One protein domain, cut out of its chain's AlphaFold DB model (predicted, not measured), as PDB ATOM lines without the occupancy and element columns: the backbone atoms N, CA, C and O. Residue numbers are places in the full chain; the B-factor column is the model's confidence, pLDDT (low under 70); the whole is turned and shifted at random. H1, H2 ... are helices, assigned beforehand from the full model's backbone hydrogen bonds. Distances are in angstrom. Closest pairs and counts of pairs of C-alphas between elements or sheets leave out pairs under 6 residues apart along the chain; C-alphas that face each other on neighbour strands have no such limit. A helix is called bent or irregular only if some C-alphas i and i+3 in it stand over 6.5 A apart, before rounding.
ATOM      1  N   SER A 529     357.130 225.443 172.055       86.62
ATOM      2  CA  SER A 529     358.557 225.093 172.098       86.62
ATOM      3  C   SER A 529     359.340 226.015 173.034       86.62
ATOM      4  O   SER A 529     360.186 225.544 173.796       86.62
ATOM      5  N   SER A 530     359.021 227.312 173.039       84.06
ATOM      6  CA  SER A 530     359.595 228.289 173.969       84.06
ATOM      7  C   SER A 530     359.256 227.947 175.420       84.06
ATOM      8  O   SER A 530     360.151 227.932 176.263       84.06
ATOM      9  N   LEU A 531     358.005 227.574 175.715       86.75
ATOM     10  CA  LEU A 531     357.606 227.122 177.050       86.75
ATOM     11  C   LEU A 531     358.383 225.871 177.481       86.75
ATOM     12  O   LEU A 531     358.915 225.837 178.588       86.75
ATOM     13  N   MET A 532     358.483 224.858 176.612       86.75
ATOM     14  CA  MET A 532     359.247 223.639 176.908       86.75
ATOM     15  C   MET A 532     360.729 223.941 177.144       86.75
ATOM     16  O   MET A 532     361.335 223.369 178.048       86.75
ATOM     17  N   SER A 533     361.298 224.875 176.378       83.12
ATOM     18  CA  SER A 533     362.688 225.310 176.534       83.12
ATOM     19  C   SER A 533     362.910 225.991 177.885       83.12
ATOM     20  O   SER A 533     363.827 225.622 178.615       83.12
ATOM     21  N   VAL A 534     362.033 226.927 178.265       83.06
ATOM     22  CA  VAL A 534     362.103 227.630 179.558       83.06
ATOM     23  C   VAL A 534     361.915 226.662 180.729       83.06
ATOM     24  O   VAL A 534     362.696 226.694 181.679       83.06
ATOM     25  N   LEU A 535     360.938 225.753 180.661       87.25
ATOM     26  CA  LEU A 535     360.750 224.716 181.683       87.25
ATOM     27  C   LEU A 535     361.968 223.792 181.786       87.25
ATOM     28  O   LEU A 535     362.388 223.465 182.895       87.25
ATOM     29  N   GLY A 536     362.565 223.414 180.654       85.06
ATOM     30  CA  GLY A 536     363.803 222.639 180.615       85.06
ATOM     31  C   GLY A 536     364.953 223.352 181.327       85.06
ATOM     32  O   GLY A 536     365.646 222.732 182.132       85.06
ATOM     33  N   VAL A 537     365.104 224.663 181.106       80.50
ATOM     34  CA  VAL A 537     366.089 225.497 181.814       80.50
ATOM     35  C   VAL A 537     365.813 225.523 183.316       80.50
ATOM     36  O   VAL A 537     366.739 225.318 184.095       80.50
ATOM     37  N   TYR A 538     364.563 225.707 183.748       83.19
ATOM     38  CA  TYR A 538     364.225 225.689 185.175       83.19
ATOM     39  C   TYR A 538     364.508 224.334 185.826       83.19
ATOM     40  O   TYR A 538     365.165 224.286 186.863       83.19
ATOM     41  N   ILE A 539     364.058 223.232 185.215       86.44
ATOM     42  CA  ILE A 539     364.314 221.873 185.712       86.44
ATOM     43  C   ILE A 539     365.820 221.627 185.808       86.44
ATOM     44  O   ILE A 539     366.289 221.082 186.806       86.44
ATOM     45  N   PHE A 540     366.584 222.066 184.807       81.19
ATOM     46  CA  PHE A 540     368.034 221.955 184.816       81.19
ATOM     47  C   PHE A 540     368.669 222.784 185.939       81.19
ATOM     48  O   PHE A 540     369.424 222.228 186.728       81.19
ATOM     49  N   LEU A 541     368.355 224.078 186.061       81.88
ATOM     50  CA  LEU A 541     368.948 224.962 187.071       81.88
ATOM     51  C   LEU A 541     368.610 224.520 188.499       81.88
ATOM     52  O   LEU A 541     369.502 224.433 189.341       81.88
ATOM     53  N   TYR A 542     367.345 224.191 188.772       86.31
ATOM     54  CA  TYR A 542     366.942 223.675 190.081       86.31
ATOM     55  C   TYR A 542     367.505 222.275 190.341       86.31
ATOM     56  O   TYR A 542     367.892 221.977 191.471       86.31
ATOM     57  N   GLY A 543     367.609 221.437 189.308       86.38
ATOM     58  CA  GLY A 543     368.278 220.140 189.384       86.38
ATOM     59  C   GLY A 543     369.760 220.274 189.734       86.38
ATOM     60  O   GLY A 543     370.236 219.582 190.627       86.38
ATOM     61  N   GLN A 544     370.476 221.207 189.102       79.12
ATOM     62  CA  GLN A 544     371.877 221.515 189.407       79.12
ATOM     63  C   GLN A 544     372.034 222.048 190.829       79.12
ATOM     64  O   GLN A 544     372.847 221.532 191.592       79.12
ATOM     65  N   LEU A 545     371.200 223.010 191.232       84.56
ATOM     66  CA  LEU A 545     371.201 223.521 192.601       84.56
ATOM     67  C   LEU A 545     370.981 222.392 193.619       84.56
ATOM     68  O   LEU A 545     371.679 222.322 194.628       84.56
ATOM     69  N   TYR A 546     370.054 221.474 193.339       88.31
ATOM     70  CA  TYR A 546     369.827 220.294 194.167       88.31
ATOM     71  C   TYR A 546     371.053 219.370 194.217       88.31
ATOM     72  O   TYR A 546     371.439 218.934 195.303       88.31
ATOM     73  N   LEU A 547     371.698 219.081 193.083       84.75
ATOM     74  CA  LEU A 547     372.896 218.231 193.018       84.75
ATOM     75  C   LEU A 547     374.076 218.819 193.807       84.75
ATOM     76  O   LEU A 547     374.755 218.074 194.521       84.75
ATOM     77  N   VAL A 548     374.268 220.139 193.728       84.50
ATOM     78  CA  VAL A 548     375.294 220.880 194.478       84.50
ATOM     79  C   VAL A 548     374.995 220.824 195.981       84.50
ATOM     80  O   VAL A 548     375.850 220.422 196.774       84.50
ATOM     81  N   LEU A 549     373.774 221.191 196.392       87.81
ATOM     82  CA  LEU A 549     373.389 221.291 197.807       87.81
ATOM     83  C   LEU A 549     373.293 219.929 198.508       87.81
ATOM     84  O   LEU A 549     373.584 219.828 199.697       87.81
ATOM     85  N   SER A 550     372.909 218.876 197.786       90.56
ATOM     86  CA  SER A 550     372.839 217.506 198.318       90.56
ATOM     87  C   SER A 550     374.202 216.810 198.409       90.56
ATOM     88  O   SER A 550     374.300 215.733 198.994       90.56
ATOM     89  N   GLY A 551     375.254 217.381 197.808       85.44
ATOM     90  CA  GLY A 551     376.570 216.746 197.694       85.44
ATOM     91  C   GLY A 551     376.628 215.576 196.701       85.44
ATOM     92  O   GLY A 551     377.696 214.982 196.529       85.44
ATOM     93  N   LEU A 552     375.516 215.265 196.017       82.62
ATOM     94  CA  LEU A 552     375.441 214.234 194.979       82.62
ATOM     95  C   LEU A 552     376.383 214.536 193.814       82.62
ATOM     96  O   LEU A 552     376.987 213.618 193.274       82.62
ATOM     97  N   GLU A 553     376.565 215.810 193.466       81.56
ATOM     98  CA  GLU A 553     377.502 216.216 192.418       81.56
ATOM     99  C   GLU A 553     378.935 215.754 192.725       81.56
ATOM    100  O   GLU A 553     379.564 215.089 191.902       81.56
ATOM    101  N   LYS A 554     379.428 216.001 193.948       78.38
ATOM    102  CA  LYS A 554     380.753 215.525 194.388       78.38
ATOM    103  C   LYS A 554     380.840 214.001 194.375       78.38
ATOM    104  O   LYS A 554     381.861 213.451 193.968       78.38
ATOM    105  N   ALA A 555     379.781 213.313 194.801       80.19
ATOM    106  CA  ALA A 555     379.727 211.853 194.771       80.19
ATOM    107  C   ALA A 555     379.778 211.304 193.332       80.19
ATOM    108  O   ALA A 555     380.493 210.334 193.070       80.19
ATOM    109  N   PHE A 556     379.079 211.946 192.391       81.25
ATOM    110  CA  PHE A 556     379.080 211.565 190.980       81.25
ATOM    111  C   PHE A 556     380.406 211.868 190.287       81.25
ATOM    112  O   PHE A 556     380.885 211.006 189.555       81.25
ATOM    113  N   ILE A 557     381.034 213.017 190.549       78.62
ATOM    114  CA  ILE A 557     382.355 213.356 189.995       78.62
ATOM    115  C   ILE A 557     383.410 212.364 190.497       78.62
ATOM    116  O   ILE A 557     384.122 211.763 189.693       78.62
ATOM    117  N   ASN A 558     383.453 212.103 191.808       79.25
ATOM    118  CA  ASN A 558     384.395 211.139 192.380       79.25
ATOM    119  C   ASN A 558     384.162 209.728 191.816       79.25
ATOM    120  O   ASN A 558     385.111 209.046 191.428       79.25
ATOM    121  N   GLY A 559     382.902 209.294 191.709       78.38
ATOM    122  CA  GLY A 559     382.548 208.007 191.104       78.38
ATOM    123  C   GLY A 559     382.904 207.913 189.614       78.38
ATOM    124  O   GLY A 559     383.384 206.868 189.169       78.38
ATOM    125  N   ALA A 560     382.717 208.996 188.855       78.06
ATOM    126  CA  ALA A 560     383.055 209.082 187.435       78.06
ATOM    127  C   ALA A 560     384.568 209.009 187.206       78.06
ATOM    128  O   ALA A 560     385.007 208.253 186.339       78.06
ATOM    129  N   GLN A 561     385.359 209.714 188.020       76.31
ATOM    130  CA  GLN A 561     386.824 209.666 187.975       76.31
ATOM    131  C   GLN A 561     387.351 208.281 188.363       76.31
ATOM    132  O   GLN A 561     388.216 207.732 187.684       76.31
ATOM    133  N   THR A 562     386.756 207.656 189.383       76.69
ATOM    134  CA  THR A 562     387.128 206.297 189.817       76.69
ATOM    135  C   THR A 562     386.823 205.243 188.745       76.69
ATOM    136  O   THR A 562     387.571 204.281 188.587       76.69
ATOM    137  N   LYS A 563     385.737 205.419 187.976       80.19
ATOM    138  CA  LYS A 563     385.332 204.525 186.872       80.19
ATOM    139  C   LYS A 563     385.826 204.968 185.487       80.19
ATOM    140  O   LYS A 563     385.475 204.334 184.495       80.19
ATOM    141  N   ASN A 564     386.628 206.032 185.411       78.44
ATOM    142  CA  ASN A 564     387.175 206.608 184.178       78.44
ATOM    143  C   ASN A 564     386.104 206.958 183.109       78.44
ATOM    144  O   ASN A 564     386.311 206.803 181.904       78.44
ATOM    145  N   MET A 565     384.926 207.418 183.547       78.56
ATOM    146  CA  MET A 565     383.782 207.740 182.683       78.56
ATOM    147  C   MET A 565     383.811 209.205 182.219       78.56
ATOM    148  O   MET A 565     383.032 210.036 182.690       78.56
ATOM    149  N   LYS A 566     384.668 209.513 181.238       74.00
ATOM    150  CA  LYS A 566     384.835 210.875 180.680       74.00
ATOM    151  C   LYS A 566     383.543 211.519 180.160       74.00
ATOM    152  O   LYS A 566     383.396 212.737 180.218       74.00
ATOM    153  N   SER A 567     382.599 210.724 179.656       71.50
ATOM    154  CA  SER A 567     381.306 211.222 179.167       71.50
ATOM    155  C   SER A 567     380.433 211.789 180.288       71.50
ATOM    156  O   SER A 567     379.797 212.821 180.096       71.50
ATOM    157  N   LEU A 568     380.437 211.154 181.464       69.38
ATOM    158  CA  LEU A 568     379.679 211.610 182.628       69.38
ATOM    159  C   LEU A 568     380.317 212.862 183.242       69.38
ATOM    160  O   LEU A 568     379.608 213.794 183.595       69.38
ATOM    161  N   GLU A 569     381.648 212.912 183.294       67.94
ATOM    162  CA  GLU A 569     382.400 214.092 183.741       67.94
ATOM    163  C   GLU A 569     382.145 215.308 182.833       67.94
ATOM    164  O   GLU A 569     381.898 216.408 183.320       67.94
ATOM    165  N   THR A 570     382.099 215.100 181.514       68.50
ATOM    166  CA  THR A 570     381.814 216.170 180.542       68.50
ATOM    167  C   THR A 570     380.350 216.619 180.588       68.50
ATOM    168  O   THR A 570     380.078 217.804 180.459       68.50
ATOM    169  N   ALA A 571     379.401 215.701 180.799       66.44
ATOM    170  CA  ALA A 571     377.980 216.040 180.924       66.44
ATOM    171  C   ALA A 571     377.653 216.808 182.221       66.44
ATOM    172  O   ALA A 571     376.683 217.564 182.256       66.44
ATOM    173  N   LEU A 572     378.451 216.612 183.278       66.31
ATOM    174  CA  LEU A 572     378.358 217.361 184.535       66.31
ATOM    175  C   LEU A 572     379.049 218.737 184.450       66.31
ATOM    176  O   LEU A 572     378.660 219.653 185.167       66.31
ATOM    177  N   ALA A 573     380.019 218.918 183.548       62.84
ATOM    178  CA  ALA A 573     380.614 220.220 183.257       62.84
ATOM    179  C   ALA A 573     379.628 221.091 182.445       62.84
ATOM    180  O   ALA A 573     379.308 220.806 181.295       62.84
ATOM    181  N   SER A 574     379.133 222.167 183.057       57.16
ATOM    182  CA  SER A 574     377.977 222.999 182.668       57.16
ATOM    183  C   SER A 574     378.073 223.815 181.353       57.16
ATOM    184  O   SER A 574     377.508 224.904 181.253       57.16
ATOM    185  N   GLN A 575     378.742 223.329 180.304       54.44
ATOM    186  CA  GLN A 575     378.906 224.060 179.031       54.44
ATOM    187  C   GLN A 575     377.634 224.149 178.160       54.44
ATOM    188  O   GLN A 575     377.603 224.909 177.190       54.44
ATOM    189  N   SER A 576     376.564 223.430 178.502       53.62
ATOM    190  CA  SER A 576     375.352 223.301 177.678       53.62
ATOM    191  C   SER A 576     374.529 224.597 177.554       53.62
ATOM    192  O   SER A 576     373.809 224.775 176.573       53.62
ATOM    193  N   PHE A 577     374.623 225.517 178.522       52.97
ATOM    194  CA  PHE A 577     373.797 226.736 178.545       52.97
ATOM    195  C   PHE A 577     374.239 227.777 177.505       52.97
ATOM    196  O   PHE A 577     373.405 228.389 176.839       52.97
ATOM    197  N   ILE A 578     375.554 227.915 177.299       52.09
ATOM    198  CA  ILE A 578     376.125 228.835 176.303       52.09
ATOM    199  C   ILE A 578     375.663 228.447 174.885       52.09
ATOM    200  O   ILE A 578     375.401 229.319 174.059       52.09
ATOM    201  N   GLN A 579     375.468 227.151 174.609       53.25
ATOM    202  CA  GLN A 579     375.000 226.665 173.304       53.25
ATOM    203  C   GLN A 579     373.540 227.026 172.992       53.25
ATOM    204  O   GLN A 579     373.249 227.361 171.845       53.25
ATOM    205  N   LEU A 580     372.634 226.999 173.976       53.19
ATOM    206  CA  LEU A 580     371.213 227.322 173.765       53.19
ATOM    207  C   LEU A 580     371.007 228.808 173.431       53.19
ATOM    208  O   LEU A 580     370.310 229.117 172.468       53.19
ATOM    209  N   GLY A 581     371.677 229.714 174.156       54.81
ATOM    210  CA  GLY A 581     371.625 231.156 173.881       54.81
ATOM    211  C   GLY A 581     372.293 231.552 172.556       54.81
ATOM    212  O   GLY A 581     371.779 232.405 171.828       54.81
ATOM    213  N   LEU A 582     373.403 230.890 172.194       56.88
ATOM    214  CA  LEU A 582     374.080 231.087 170.904       56.88
ATOM    215  C   LEU A 582     373.208 230.663 169.715       56.88
ATOM    216  O   LEU A 582     373.170 231.365 168.706       56.88
ATOM    217  N   LEU A 583     372.487 229.542 169.830       59.03
ATOM    218  CA  LEU A 583     371.605 229.039 168.771       59.03
ATOM    219  C   LEU A 583     370.409 229.965 168.519       59.03
ATOM    220  O   LEU A 583     370.049 230.186 167.364       59.03
ATOM    221  N   THR A 584     369.832 230.554 169.570       61.41
ATOM    222  CA  THR A 584     368.715 231.503 169.427       61.41
ATOM    223  C   THR A 584     369.151 232.876 168.908       61.41
ATOM    224  O   THR A 584     368.366 233.544 168.240       61.41
ATOM    225  N   GLY A 585     370.395 233.300 169.168       65.12
ATOM    226  CA  GLY A 585     370.938 234.581 168.691       65.12
ATOM    227  C   GLY A 585     371.457 234.562 167.246       65.12
ATOM    228  O   GLY A 585     371.666 235.618 166.648       65.12
ATOM    229  N   LEU A 586     371.657 233.378 166.662       72.12
ATOM    230  CA  LEU A 586     372.262 233.219 165.338       72.12
ATOM    231  C   LEU A 586     371.443 233.847 164.188       72.12
ATOM    232  O   LEU A 586     372.051 234.524 163.359       72.12
ATOM    233  N   PRO A 587     370.100 233.726 164.129       71.88
ATOM    234  CA  PRO A 587     369.308 234.406 163.102       71.88
ATOM    235  C   PRO A 587     369.447 235.932 163.154       71.88
ATOM    236  O   PRO A 587     369.645 236.564 162.121       71.88
ATOM    237  N   MET A 588     369.427 236.515 164.358       73.12
ATOM    238  CA  MET A 588     369.632 237.954 164.558       73.12
ATOM    239  C   MET A 588     371.031 238.379 164.094       73.12
ATOM    240  O   MET A 588     371.191 239.402 163.437       73.12
ATOM    241  N   MET A 589     372.050 237.563 164.369       76.38
ATOM    242  CA  MET A 589     373.413 237.811 163.906       76.38
ATOM    243  C   MET A 589     373.561 237.785 162.391       76.38
ATOM    244  O   MET A 589     374.229 238.649 161.819       76.38
ATOM    245  N   MET A 590     372.938 236.801 161.742       80.44
ATOM    246  CA  MET A 590     372.903 236.721 160.285       80.44
ATOM    247  C   MET A 590     372.197 237.940 159.690       80.44
ATOM    248  O   MET A 590     372.689 238.508 158.720       80.44
ATOM    249  N   GLU A 591     371.100 238.378 160.304       79.44
ATOM    250  CA  GLU A 591     370.349 239.546 159.858       79.44
ATOM    251  C   GLU A 591     371.171 240.834 159.960       79.44
ATOM    252  O   GLU A 591     371.319 241.555 158.973       79.44
ATOM    253  N   ILE A 592     371.789 241.104 161.115       76.75
ATOM    254  CA  ILE A 592     372.638 242.292 161.282       76.75
ATOM    255  C   ILE A 592     373.815 242.246 160.296       76.75
ATOM    256  O   ILE A 592     374.211 243.282 159.757       76.75
ATOM    257  N   ALA A 593     374.357 241.059 160.013       82.75
ATOM    258  CA  ALA A 593     375.442 240.907 159.051       82.75
ATOM    259  C   ALA A 593     375.002 241.223 157.615       82.75
ATOM    260  O   ALA A 593     375.782 241.821 156.872       82.75
ATOM    261  N   LEU A 594     373.774 240.855 157.237       79.88
ATOM    262  CA  LEU A 594     373.199 241.142 155.922       79.88
ATOM    263  C   LEU A 594     372.825 242.623 155.766       79.88
ATOM    264  O   LEU A 594     373.145 243.221 154.743       79.88
ATOM    265  N   GLU A 595     372.203 243.222 156.782       73.62
ATOM    266  CA  GLU A 595     371.680 244.594 156.716       73.62
ATOM    267  C   GLU A 595     372.746 245.665 157.004       73.62
ATOM    268  O   GLU A 595     372.758 246.728 156.383       73.62
ATOM    269  N   LYS A 596     373.652 245.412 157.959       74.25
ATOM    270  CA  LYS A 596     374.628 246.403 158.464       74.25
ATOM    271  C   LYS A 596     376.089 245.997 158.263       74.25
ATOM    272  O   LYS A 596     376.995 246.742 158.651       74.25
ATOM    273  N   GLY A 597     376.328 244.830 157.671       81.50
ATOM    274  CA  GLY A 597     377.657 244.277 157.438       81.50
ATOM    275  C   GLY A 597     378.201 243.458 158.613       81.50
ATOM    276  O   GLY A 597     377.876 243.668 159.784       81.50
ATOM    277  N   SER A 598     379.099 242.525 158.295       82.06
ATOM    278  CA  SER A 598     379.641 241.531 159.233       82.06
ATOM    279  C   SER A 598     380.385 242.129 160.430       82.06
ATOM    280  O   SER A 598     380.287 241.608 161.540       82.06
ATOM    281  N   ARG A 599     381.105 243.244 160.240       83.19
ATOM    282  CA  ARG A 599     381.815 243.935 161.330       83.19
ATOM    283  C   ARG A 599     380.844 244.497 162.369       83.19
ATOM    284  O   ARG A 599     381.078 244.344 163.568       83.19
ATOM    285  N   THR A 600     379.773 245.138 161.906       80.62
ATOM    286  CA  THR A 600     378.738 245.712 162.774       80.62
ATOM    287  C   THR A 600     378.030 244.602 163.534       80.62
ATOM    288  O   THR A 600     377.899 244.701 164.745       80.62
ATOM    289  N   ALA A 601     377.699 243.495 162.858       82.38
ATOM    290  CA  ALA A 601     377.104 242.323 163.495       82.38
ATOM    291  C   ALA A 601     377.957 241.774 164.638       82.38
ATOM    292  O   ALA A 601     377.451 241.587 165.738       82.38
ATOM    293  N   LEU A 602     379.261 241.571 164.417       80.88
ATOM    294  CA  LEU A 602     380.159 241.081 165.465       80.88
ATOM    295  C   LEU A 602     380.265 242.059 166.645       80.88
ATOM    296  O   LEU A 602     380.278 241.633 167.797       80.88
ATOM    297  N   THR A 603     380.339 243.360 166.360       82.50
ATOM    298  CA  THR A 603     380.427 244.395 167.403       82.50
ATOM    299  C   THR A 603     379.152 244.431 168.243       82.50
ATOM    300  O   THR A 603     379.229 244.367 169.470       82.50
ATOM    301  N   ASP A 604     377.990 244.455 167.589       76.81
ATOM    302  CA  ASP A 604     376.686 244.460 168.251       76.81
ATOM    303  C   ASP A 604     376.481 243.182 169.068       76.81
ATOM    304  O   ASP A 604     376.029 243.262 170.202       76.81
ATOM    305  N   PHE A 605     376.903 242.019 168.564       76.56
ATOM    306  CA  PHE A 605     376.851 240.765 169.318       76.56
ATOM    307  C   PHE A 605     377.599 240.830 170.642       76.56
ATOM    308  O   PHE A 605     377.082 240.415 171.675       76.56
ATOM    309  N   ILE A 606     378.832 241.342 170.611       76.19
ATOM    310  CA  ILE A 606     379.679 241.436 171.801       76.19
ATOM    311  C   ILE A 606     379.045 242.400 172.802       76.19
ATOM    312  O   ILE A 606     378.965 242.077 173.984       76.19
ATOM    313  N   LEU A 607     378.545 243.547 172.332       73.38
ATOM    314  CA  LEU A 607     377.832 244.505 173.177       73.38
ATOM    315  C   LEU A 607     376.573 243.887 173.795       73.38
ATOM    316  O   LEU A 607     376.314 244.080 174.977       73.38
ATOM    317  N   MET A 608     375.823 243.092 173.030       68.75
ATOM    318  CA  MET A 608     374.641 242.392 173.528       68.75
ATOM    319  C   MET A 608     374.980 241.386 174.633       68.75
ATOM    320  O   MET A 608     374.252 241.306 175.616       68.75
ATOM    321  N   GLN A 609     376.100 240.666 174.511       65.62
ATOM    322  CA  GLN A 609     376.574 239.726 175.536       65.62
ATOM    323  C   GLN A 609     377.134 240.414 176.792       65.62
ATOM    324  O   GLN A 609     377.272 239.761 177.814       65.62
ATOM    325  N   GLN A 610     377.486 241.703 176.729       56.66
ATOM    326  CA  GLN A 610     377.956 242.469 177.893       56.66
ATOM    327  C   GLN A 610     376.815 243.084 178.718       56.66
ATOM    328  O   GLN A 610     377.048 243.509 179.848       56.66
ATOM    329  N   VAL A 611     375.614 243.191 178.138       52.16
ATOM    330  CA  VAL A 611     374.417 243.759 178.787       52.16
ATOM    331  C   VAL A 611     373.540 242.674 179.434       52.16
ATOM    332  O   VAL A 611     372.759 242.994 180.332       52.16
ATOM    333  N   LEU A 612     373.672 241.418 178.990       41.62
ATOM    334  CA  LEU A 612     373.129 240.204 179.624       41.62
ATOM    335  C   LEU A 612     374.045 239.734 180.758       41.62
ATOM    336  O   LEU A 612     373.490 239.252 181.772       41.62
TER     337      LEU A 612
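AT A GLANCE: This is residues 529 to 612 of the 612 residues of a protein of Anthurium amnicola (UniProt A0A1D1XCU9). H1 leads to a hairpin, H2 and H3, at one end; bent H4 runs to the other, where H5 folds back. It is all helix, 84 residues with five named helices. It is only just extended, close to loose: radius of gyration of the C-alphas 17.9 A, spans 52 by 29 by 22 A.

IN THESE COORDINATES: H1, residues 529 to 549, runs 29.9 A from C-alpha (358.557, 225.093, 172.098). H2 is 552 to 562, H3 566 to 572. H4, 576 to 596, assigned as one helix by its hydrogen bonds, is bent, C-alphas 584 and 587 being 7.0 A apart, into arms H4a, to 584, and H4b, from 587. H5, 598 to 611, ends at C-alpha (374.417, 243.759, 178.787).

HOW THE PARTS SIT: H2 and H3 touch; their closest C-alphas, Ala 560 and Glu 569, are 6.3 A apart. H4b and H5 touch; theirs, Ala 593 and Ala 601, 5.0 A. Except in H4a, 4 of 5, every O i to N i+4 pair is within hydrogen-bond range.

THE WHOLE: There is no cut; pLDDT is under 70 in 568 to 585 and 608 to 612.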